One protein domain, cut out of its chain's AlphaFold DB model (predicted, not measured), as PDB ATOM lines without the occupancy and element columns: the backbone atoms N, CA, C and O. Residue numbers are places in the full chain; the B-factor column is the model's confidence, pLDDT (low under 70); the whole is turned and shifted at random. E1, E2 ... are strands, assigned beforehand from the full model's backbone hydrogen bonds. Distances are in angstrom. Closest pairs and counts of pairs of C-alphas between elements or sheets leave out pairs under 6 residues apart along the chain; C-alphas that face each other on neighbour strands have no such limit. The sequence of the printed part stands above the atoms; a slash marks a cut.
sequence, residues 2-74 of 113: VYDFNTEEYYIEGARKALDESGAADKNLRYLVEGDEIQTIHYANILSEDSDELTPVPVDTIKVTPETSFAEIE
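This is residues 2 to 74 of the 113 residues of an uncharacterized protein of Peptococcaceae bacterium (UniProt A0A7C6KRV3). Little regular structure is here: a long hairpin, E3 and E4, makes an arm, and a 25-residue loop, residues 12 to 36, joins it to a tiny hairpin, E1 and E2. Residues 19 to 24 and 47 to 52 stick out. The printed part has 73 residues, no named helix and four strands, E1 to E4 in order, in two antiparallel pairs: all strand, with 23 residues in named elements. It is loose, radius of gyration of the C-alphas 16.1 A, spanning 43 by 41 by 25 A.

Start at E1, residues 2 to 4, and E2, residues 9 to 11, an antiparallel hairpin; N 11 and O 2, 2.8 A apart, are within hydrogen-bond range. In the hairpin of E3, residues 37 to 44, and E4, residues 55 to 63, antiparallel at 155 degrees, find N 57 and O 42, 2.7 A apart, within that range. E1 and E2 are apart from E3 and E4.

Find C-alpha 2 at (-13.249, 36.763, 13.261), where E1 begins; E1 spans 6.5 A, E2 6.6 A, E3 22.3 A. E4 runs 24.0 A to C-alpha 63 at (-12.739, 51.653, 27.087).

The farthest C-alphas, Asn 6 and Ser 48, are 44.8 A apart. The printed part has no cut; the E2 to E3 link is long. Residues 17 to 28 and 47 have pLDDT under 70.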
ATOM      1  N   VAL A   2     -13.334  38.086  13.884       78.12
ATOM      2  CA  VAL A   2     -13.249  36.763  13.261       78.12
ATOM      3  C   VAL A   2     -13.550  35.739  14.344       78.12
ATOM      4  O   VAL A   2     -13.140  35.933  15.485       78.12
ATOM      5  N   TYR A   3     -14.298  34.699  13.994       79.75
ATOM      6  CA  TYR A   3     -14.534  33.551  14.862       79.75
ATOM      7  C   TYR A   3     -13.529  32.449  14.511       79.75
ATOM      8  O   TYR A   3     -13.420  32.086  13.334       79.75
ATOM      9  N   ASP A   4     -12.783  31.941  15.491       82.94
ATOM     10  CA  ASP A   4     -11.892  30.790  15.305       82.94
ATOM     11  C   ASP A   4     -12.612  29.507  15.732       82.94
ATOM     12  O   ASP A   4     -12.900  29.291  16.905       82.94
ATOM     13  N   PHE A   5     -12.868  28.619  14.772       87.50
ATOM     14  CA  PHE A   5     -13.540  27.342  15.021       87.50
ATOM     15  C   PHE A   5     -12.716  26.352  15.858       87.50
ATOM     16  O   PHE A   5     -13.272  25.366  16.330       87.50
ATOM     17  N   ASN A   6     -11.402  26.551  16.014       90.44
ATOM     18  CA  ASN A   6     -10.565  25.659  16.820       90.44
ATOM     19  C   ASN A   6     -10.615  26.009  18.307       90.44
ATOM     20  O   ASN A   6     -10.486  25.114  19.141       90.44
ATOM     21  N   THR A   7     -10.732  27.299  18.627       89.12
ATOM     22  CA  THR A   7     -10.821  27.789  20.010       89.12
ATOM     23  C   THR A   7     -12.249  28.115  20.427       89.12
ATOM     24  O   THR A   7     -12.484  28.285  21.615       89.12
ATOM     25  N   GLU A   8     -13.189  28.147  19.476       86.12
ATOM     26  CA  GLU A   8     -14.599  28.502  19.677       86.12
ATOM     27  C   GLU A   8     -14.778  29.926  20.245       86.12
ATOM     28  O   GLU A   8     -15.725  30.214  20.972       86.12
ATOM     29  N   GLU A   9     -13.871  30.844  19.887       81.75
ATOM     30  CA  GLU A   9     -13.811  32.213  20.411       81.75
ATOM     31  C   GLU A   9     -13.799  33.273  19.293       81.75
ATOM     32  O   GLU A   9     -13.285  33.061  18.188       81.75
ATOM     33  N   TYR A  10     -14.331  34.463  19.598       81.62
ATOM     34  CA  TYR A  10     -14.221  35.641  18.733       81.62
ATOM     35  C   TYR A  10     -12.970  36.461  19.051       81.62
ATOM     36  O   TYR A  10     -12.722  36.824  20.201       81.62
ATOM     37  N   TYR A  11     -12.260  36.882  18.005       77.56
ATOM     38  CA  TYR A  11     -11.090  37.751  18.106       77.56
ATOM     39  C   TYR A  11     -11.300  39.102  17.414       77.56
ATOM     40  O   TYR A  11     -11.936  39.232  16.354       77.56
ATOM     41  N   ILE A  12     -10.718  40.144  18.014       77.81
ATOM     42  CA  ILE A  12     -10.617  41.475  17.412       77.81
ATOM     43  C   ILE A  12      -9.381  41.508  16.507       77.81
ATOM     44  O   ILE A  12      -8.264  41.689  16.975       77.81
ATOM     45  N   GLU A  13      -9.594  41.418  15.192       75.94
ATOM     46  CA  GLU A  13      -8.539  41.586  14.168       75.94
ATOM     47  C   GLU A  13      -7.869  42.976  14.184       75.94
ATOM     48  O   GLU A  13      -6.824  43.192  13.576       75.94
ATOM     49  N   GLY A  14      -8.489  43.945  14.861       73.25
ATOM     50  CA  GLY A  14      -8.038  45.327  14.958       73.25
ATOM     51  C   GLY A  14      -9.045  46.322  14.388       73.25
ATOM     52  O   GLY A  14     -10.110  45.961  13.885       73.25
ATOM     53  N   ALA A  15      -8.693  47.599  14.474       75.81
ATOM     54  CA  ALA A  15      -9.441  48.710  13.911       75.81
ATOM     55  C   ALA A  15      -8.702  49.294  12.702       75.81
ATOM     56  O   ALA A  15      -7.470  49.316  12.645       75.81
ATOM     57  N   ARG A  16      -9.470  49.797  11.734       74.12
ATOM     58  CA  ARG A  16      -8.948  50.611  10.631       74.12
ATOM     59  C   ARG A  16      -9.144  52.078  10.980       74.12
ATOM     60  O   ARG A  16     -10.157  52.436  11.578       74.12
ATOM     61  N   LYS A  17      -8.192  52.929  10.603       65.75
ATOM     62  CA  LYS A  17      -8.413  54.375  10.680       65.75
ATOM     63  C   LYS A  17      -9.514  54.790   9.706       65.75
ATOM     64  O   LYS A  17      -9.670  54.188   8.643       65.75
ATOM     65  N   ALA A  18     -10.250  55.833  10.084       64.62
ATOM     66  CA  ALA A  18     -11.156  56.515   9.172       64.62
ATOM     67  C   ALA A  18     -10.390  57.006   7.931       64.62
ATOM     68  O   ALA A  18      -9.179  57.232   7.995       64.62
ATOM     69  N   LEU A  19     -11.111  57.162   6.818       64.12
ATOM     70  CA  LEU A  19     -10.580  57.755   5.592       64.12
ATOM     71  C   LEU A  19      -9.961  59.120   5.919       64.12
ATOM     72  O   LEU A  19     -10.611  59.951   6.554       64.12
ATOM     73  N   ASP A  20      -8.712  59.339   5.512       61.91
ATOM     74  CA  ASP A  20      -8.112  60.670   5.574       61.91
ATOM     75  C   ASP A  20      -8.636  61.558   4.427       61.91
ATOM     76  O   ASP A  20      -9.372  61.101   3.548       61.91
ATOM     77  N   GLU A  21      -8.264  62.843   4.418       56.88
ATOM     78  CA  GLU A  21      -8.685  63.816   3.392       56.88
ATOM     79  C   GLU A  21      -8.325  63.396   1.950       56.88
ATOM     80  O   GLU A  21      -8.859  63.958   0.994       56.88
ATOM     81  N   SER A  22      -7.450  62.400   1.769       66.31
ATOM     82  CA  SER A  22      -7.085  61.858   0.458       66.31
ATOM     83  C   SER A  22      -8.039  60.768  -0.050       66.31
ATOM     84  O   SER A  22      -7.914  60.330  -1.195       66.31
ATOM     85  N   GLY A  23      -8.995  60.322   0.775       55.47
ATOM     86  CA  GLY A  23      -9.940  59.254   0.438       55.47
ATOM     87  C   GLY A  23      -9.309  57.858   0.404       55.47
ATOM     88  O   GLY A  23      -9.945  56.902  -0.042       55.47
ATOM     89  N   ALA A  24      -8.065  57.714   0.868       57.09
ATOM     90  CA  ALA A  24      -7.408  56.423   0.977       57.09
ATOM     91  C   ALA A  24      -7.870  55.710   2.257       57.09
ATOM     92  O   ALA A  24      -7.613  56.159   3.372       57.09
ATOM     93  N   ALA A  25      -8.547  54.569   2.101       56.81
ATOM     94  CA  ALA A  25      -8.820  53.680   3.227       56.81
ATOM     95  C   ALA A  25      -7.494  53.135   3.757       56.81
ATOM     96  O   ALA A  25      -6.726  52.543   2.990       56.81
ATOM     97  N   ASP A  26      -7.229  53.307   5.055       62.66
ATOM     98  CA  ASP A  26      -6.067  52.687   5.682       62.66
ATOM     99  C   ASP A  26      -6.192  51.162   5.545       62.66
ATOM    100  O   ASP A  26      -7.094  50.504   6.084       62.66
ATOM    101  N   LYS A  27      -5.295  50.591   4.740       62.06
ATOM    102  CA  LYS A  27      -5.260  49.150   4.493       62.06
ATOM    103  C   LYS A  27      -4.690  48.395   5.688       62.06
ATOM    104  O   LYS A  27      -4.894  47.182   5.764       62.06
ATOM    105  N   ASN A  28      -4.042  49.088   6.621       69.69
ATOM    106  CA  ASN A  28      -3.411  48.475   7.775       69.69
ATOM    107  C   ASN A  28      -4.412  48.347   8.924       69.69
ATOM    108  O   ASN A  28      -5.021  49.319   9.367       69.69
ATOM    109  N   LEU A  29      -4.571  47.118   9.404       71.81
ATOM    110  CA  LEU A  29      -5.250  46.844  10.662       71.81
ATOM    111  C   LEU A  29      -4.312  47.228  11.807       71.81
ATOM    112  O   LEU A  29      -3.153  46.811  11.837       71.81
ATOM    113  N   ARG A  30      -4.813  48.032  12.746       83.94
ATOM    114  CA  ARG A  30      -4.139  48.317  14.013       83.94
ATOM    115  C   ARG A  30      -4.830  47.531  15.115       83.94
ATOM    116  O   ARG A  30      -6.031  47.698  15.312       83.94
ATOM    117  N   TYR A  31      -4.079  46.739  15.872       83.62
ATOM    118  CA  TYR A  31      -4.611  46.118  17.084       83.62
ATOM    119  C   TYR A  31      -5.079  47.179  18.085       83.62
ATOM    120  O   TYR A  31      -4.450  48.235  18.235       83.62
ATOM    121  N   LEU A  32      -6.189  46.884  18.758       84.12
ATOM    122  CA  LEU A  32      -6.633  47.681  19.892       84.12
ATOM    123  C   LEU A  32      -5.643  47.509  21.044       84.12
ATOM    124  O   LEU A  32      -5.115  46.417  21.258       84.12
ATOM    125  N   VAL A  33      -5.378  48.591  21.761       88.00
ATOM    126  CA  VAL A  33      -4.492  48.607  22.927       88.00
ATOM    127  C   VAL A  33      -5.234  49.156  24.137       88.00
ATOM    128  O   VAL A  33      -6.214  49.887  23.997       88.00
ATOM    129  N   GLU A  34      -4.758  48.806  25.331       92.56
ATOM    130  CA  GLU A  34      -5.296  49.335  26.583       92.56
ATOM    131  C   GLU A  34      -5.385  50.869  26.539       92.56
ATOM    132  O   GLU A  34      -4.429  51.562  26.186       92.56
ATOM    133  N   GLY A  35      -6.553  51.394  26.903       92.75
ATOM    134  CA  GLY A  35      -6.854  52.820  26.888       92.75
ATOM    135  C   GLY A  35      -7.528  53.332  25.615       92.75
ATOM    136  O   GLY A  35      -8.013  54.461  25.653       92.75
ATOM    137  N   ASP A  36      -7.609  52.538  24.542       89.94
ATOM    138  CA  ASP A  36      -8.418  52.882  23.365       89.94
ATOM    139  C   ASP A  36      -9.905  53.036  23.741       89.94
ATOM    140  O   ASP A  36     -10.417  52.329  24.611       89.94
ATOM    141  N   GLU A  37     -10.616  53.941  23.065       91.62
ATOM    142  CA  GLU A  37     -12.064  54.131  23.214       91.62
ATOM    143  C   GLU A  37     -12.789  53.661  21.949       91.62
ATOM    144  O   GLU A  37     -12.471  54.077  20.833       91.62
ATOM    145  N   ILE A  38     -13.772  52.781  22.125       86.69
ATOM    146  CA  ILE A  38     -14.617  52.238  21.065       86.69
ATOM    147  C   ILE A  38     -16.011  52.836  21.228       86.69
ATOM    148  O   ILE A  38     -16.686  52.561  22.215       86.69
ATOM    149  N   GLN A  39     -16.464  53.615  20.248       89.19
ATOM    150  CA  GLN A  39     -17.855  54.056  20.172       89.19
ATOM    151  C   GLN A  39     -18.655  53.066  19.326       89.19
ATOM    152  O   GLN A  39     -18.382  52.893  18.138       89.19
ATOM    153  N   THR A  40     -19.663  52.441  19.922       86.44
ATOM    154  CA  THR A  40     -20.641  51.636  19.187       86.44
ATOM    155  C   THR A  40     -21.673  52.552  18.532       86.44
ATOM    156  O   THR A  40     -22.095  53.560  19.113       86.44
ATOM    157  N   ILE A  41     -22.038  52.230  17.290       84.56
ATOM    158  CA  ILE A  41     -23.014  52.967  16.484       84.56
ATOM    159  C   ILE A  41     -24.063  51.968  16.013       84.56
ATOM    160  O   ILE A  41     -23.733  51.000  15.330       84.56
ATOM    161  N   HIS A  42     -25.320  52.206  16.372       84.25
ATOM    162  CA  HIS A  42     -26.462  51.489  15.820       84.25
ATOM    163  C   HIS A  42     -27.012  52.272  14.634       84.25
ATOM    164  O   HIS A  42     -27.006  53.498  14.638       84.25
ATOM    165  N   TYR A  43     -27.507  51.575  13.623       79.88
ATOM    166  CA  TYR A  43     -28.147  52.200  12.474       79.88
ATOM    167  C   TYR A  43     -29.657  52.025  12.602       79.88
ATOM    168  O   TYR A  43     -30.151  50.901  12.631       79.88
ATOM    169  N   ALA A  44     -30.377  53.137  12.729       80.06
ATOM    170  CA  ALA A  44     -31.826  53.156  12.896       80.06
ATOM    171  C   ALA A  44     -32.516  53.680  11.631       80.06
ATOM    172  O   ALA A  44     -32.002  54.584  10.974       80.06
ATOM    173  N   ASN A  45     -33.699  53.147  11.332       79.50
ATOM    174  CA  ASN A  45     -34.588  53.650  10.285       79.50
ATOM    175  C   ASN A  45     -35.929  54.079  10.903       79.50
ATOM    176  O   ASN A  45     -36.373  53.512  11.907       79.50
ATOM    177  N   ILE A  46     -36.575  55.079  10.311       76.69
ATOM    178  CA  ILE A  46     -37.912  55.528  10.682       76.69
ATOM    179  C   ILE A  46     -38.925  54.692   9.892       76.69
ATOM    180  O   ILE A  46     -39.183  54.957   8.728       76.69
ATOM    181  N   LEU A  47     -39.562  53.718  10.553       69.69
ATOM    182  CA  LEU A  47     -40.540  52.794   9.941       69.69
ATOM    183  C   LEU A  47     -41.692  53.467   9.171       69.69
ATOM    184  O   LEU A  47     -42.312  52.833   8.323       69.69
ATOM    185  N   SER A  48     -42.041  54.711   9.506       76.12
ATOM    186  CA  SER A  48     -43.106  55.457   8.825       76.12
ATOM    187  C   SER A  48     -42.662  56.143   7.534       76.12
ATOM    188  O   SER A  48     -43.509  56.673   6.818       76.12
ATOM    189  N   GLU A  49     -41.362  56.194   7.266       71.75
ATOM    190  CA  GLU A  49     -40.792  56.784   6.062       71.75
ATOM    191  C   GLU A  49     -40.360  55.653   5.125       71.75
ATOM    192  O   GLU A  49     -39.639  54.744   5.522       71.75
ATOM    193  N   ASP A  50     -40.823  55.698   3.876       70.69
ATOM    194  CA  ASP A  50     -40.379  54.783   2.820       70.69
ATOM    195  C   ASP A  50     -38.999  55.244   2.323       70.69
ATOM    196  O   ASP A  50     -38.863  55.861   1.266       70.69
ATOM    197  N   SER A  51     -37.996  55.085   3.187       71.38
ATOM    198  CA  SER A  51     -36.625  55.542   2.987       71.38
ATOM    199  C   SER A  51     -35.650  54.432   3.348       71.38
ATOM    200  O   SER A  51     -35.741  53.832   4.416       71.38
ATOM    201  N   ASP A  52     -34.666  54.204   2.482       71.81
ATOM    202  CA  ASP A  52     -33.541  53.306   2.755       71.81
ATOM    203  C   ASP A  52     -32.421  54.005   3.558       71.81
ATOM    204  O   ASP A  52     -31.359  53.427   3.799       71.81
ATOM    205  N   GLU A  53     -32.615  55.268   3.961       76.50
ATOM    206  CA  GLU A  53     -31.617  56.028   4.711       76.50
ATOM    207  C   GLU A  53     -31.563  55.596   6.184       76.50
ATOM    208  O   GLU A  53     -32.493  55.799   6.964       76.50
ATOM    209  N   LEU A  54     -30.421  55.038   6.590       79.31
ATOM    210  CA  LEU A  54     -30.150  54.674   7.977       79.31
ATOM    211  C   LEU A  54     -29.457  55.822   8.720       79.31
ATOM    212  O   LEU A  54     -28.401  56.305   8.308       79.31
ATOM    213  N   THR A  55     -30.002  56.210   9.870       82.31
ATOM    214  CA  THR A  55     -29.393  57.210  10.755       82.31
ATOM    215  C   THR A  55     -28.450  56.530  11.752       82.31
ATOM    216  O   THR A  55     -28.896  55.656  12.502       82.31
ATOM    217  N   PRO A  56     -27.161  56.919  11.815       85.56
ATOM    218  CA  PRO A  56     -26.244  56.414  12.829       85.56
ATOM    219  C   PRO A  56     -26.567  57.022  14.202       85.56
ATOM    220  O   PRO A  56     -26.582  58.241  14.375       85.56
ATOM    221  N   VAL A  57     -26.776  56.165  15.193       86.69
ATOM    222  CA  VAL A  57     -27.061  56.506  16.589       86.69
ATOM    223  C   VAL A  57     -25.925  55.959  17.456       86.69
ATOM    224  O   VAL A  57     -25.801  54.742  17.595       86.69
ATOM    225  N   PRO A  58     -25.065  56.820  18.030       90.00
ATOM    226  CA  PRO A  58     -24.072  56.394  19.013       90.00
ATOM    227  C   PRO A  58     -24.771  55.811  20.247       90.00
ATOM    228  O   PRO A  58     -25.688  56.443  20.772       90.00
ATOM    229  N   VAL A  59     -24.352  54.628  20.699       89.88
ATOM    230  CA  VAL A  59     -24.975  53.940  21.844       89.88
ATOM    231  C   VAL A  59     -24.038  53.948  23.044       89.88
ATOM    232  O   VAL A  59     -24.196  54.775  23.936       89.88
ATOM    233  N   ASP A  60     -23.004  53.113  23.017       89.81
ATOM    234  CA  ASP A  60     -22.075  52.935  24.132       89.81
ATOM    235  C   ASP A  60     -20.643  53.297  23.753       89.81
ATOM    236  O   ASP A  60     -20.182  53.014  22.643       89.81
ATOM    237  N   THR A  61     -19.919  53.870  24.711       92.44
ATOM    238  CA  THR A  61     -18.469  54.059  24.636       92.44
ATOM    239  C   THR A  61     -17.787  53.047  25.552       92.44
ATOM    240  O   THR A  61     -17.968  53.073  26.770       92.44
ATOM    241  N   ILE A  62     -16.985  52.158  24.975       90.69
ATOM    242  CA  ILE A  62     -16.256  51.105  25.685       90.69
ATOM    243  C   ILE A  62     -14.782  51.495  25.735       90.69
ATOM    244  O   ILE A  62     -14.179  51.786  24.703       90.69
ATOM    245  N   LYS A  63     -14.182  51.470  26.926       94.38
ATOM    246  CA  LYS A  63     -12.739  51.653  27.087       94.38
ATOM    247  C   LYS A  63     -12.041  50.298  27.093       94.38
ATOM    248  O   LYS A  63     -12.384  49.442  27.902       94.38
ATOM    249  N   VAL A  64     -11.049  50.130  26.226       91.12
ATOM    250  CA  VAL A  64     -10.272  48.895  26.109       91.12
ATOM    251  C   VAL A  64      -9.394  48.714  27.344       91.12
ATOM    252  O   VAL A  64      -8.610  49.594  27.710       91.12
ATOM    253  N   THR A  65      -9.507  47.544  27.958       92.69
ATOM    254  CA  THR A  65      -8.667  47.033  29.049       92.69
ATOM    255  C   THR A  65      -8.030  45.702  28.628       92.69
ATOM    256  O   THR A  65      -8.476  45.107  27.642       92.69
ATOM    257  N   PRO A  66      -7.020  45.193  29.355       89.25
ATOM    258  CA  PRO A  66      -6.442  43.873  29.083       89.25
ATOM    259  C   PRO A  66      -7.455  42.714  29.123       89.25
ATOM    260  O   PRO A  66      -7.223  41.675  28.514       89.25
ATOM    261  N   GLU A  67      -8.578  42.890  29.817       88.88
ATOM    262  CA  GLU A  67      -9.659  41.908  29.970       88.88
ATOM    263  C   GLU A  67     -10.793  42.087  28.946       88.88
ATOM    264  O   GLU A  67     -11.756  41.315  28.945       88.88
ATOM    265  N   THR A  68     -10.715  43.104  28.082       87.25
ATOM    266  CA  THR A  68     -11.736  43.342  27.055       87.25
ATOM    267  C   THR A  68     -11.809  42.156  26.103       87.25
ATOM    268  O   THR A  68     -10.836  41.803  25.440       87.25
ATOM    269  N   SER A  69     -12.991  41.556  26.027       84.06
ATOM    270  CA  SER A  69     -13.273  40.358  25.246       84.06
ATOM    271  C   SER A  69     -14.685  40.429  24.675       84.06
ATOM    272  O   SER A  69     -15.524  41.202  25.144       84.06
ATOM    273  N   PHE A  70     -14.935  39.643  23.631       82.31
ATOM    274  CA  PHE A  70     -16.290  39.406  23.158       82.31
ATOM    275  C   PHE A  70     -16.914  38.258  23.937       82.31
ATOM    276  O   PHE A  70     -16.243  37.289  24.281       82.31
ATOM    277  N   ALA A  71     -18.216  38.367  24.153       80.56
ATOM    278  CA  ALA A  71     -19.040  37.282  24.639       80.56
ATOM    279  C   ALA A  71     -20.231  37.128  23.698       80.56
ATOM    280  O   ALA A  71     -20.730  38.114  23.147       80.56
ATOM    281  N   GLU A  72     -20.681  35.892  23.531       80.44
ATOM    282  CA  GLU A  72     -21.989  35.640  22.952       80.44
ATOM    283  C   GLU A  72     -23.062  36.043  23.961       80.44
ATOM    284  O   GLU A  72     -22.920  35.845  25.170       80.44
ATOM    285  N   ILE A  73     -24.132  36.635  23.452       80.56
ATOM    286  CA  ILE A  73     -25.321  36.954  24.226       80.56
ATOM    287  C   ILE A  73     -26.519  36.361  23.503       80.56
ATOM    288  O   ILE A  73     -26.566  36.346  22.270       80.56
ATOM    289  N   GLU A  74     -27.484  35.868  24.273       82.75
ATOM    290  CA  GLU A  74     -28.761  35.464  23.707       82.75
ATOM    291  C   GLU A  74     -29.426  36.662  23.029       82.75
ATOM    292  O   GLU A  74     -29.466  37.770  23.566       82.75
TER     293      GLU A  74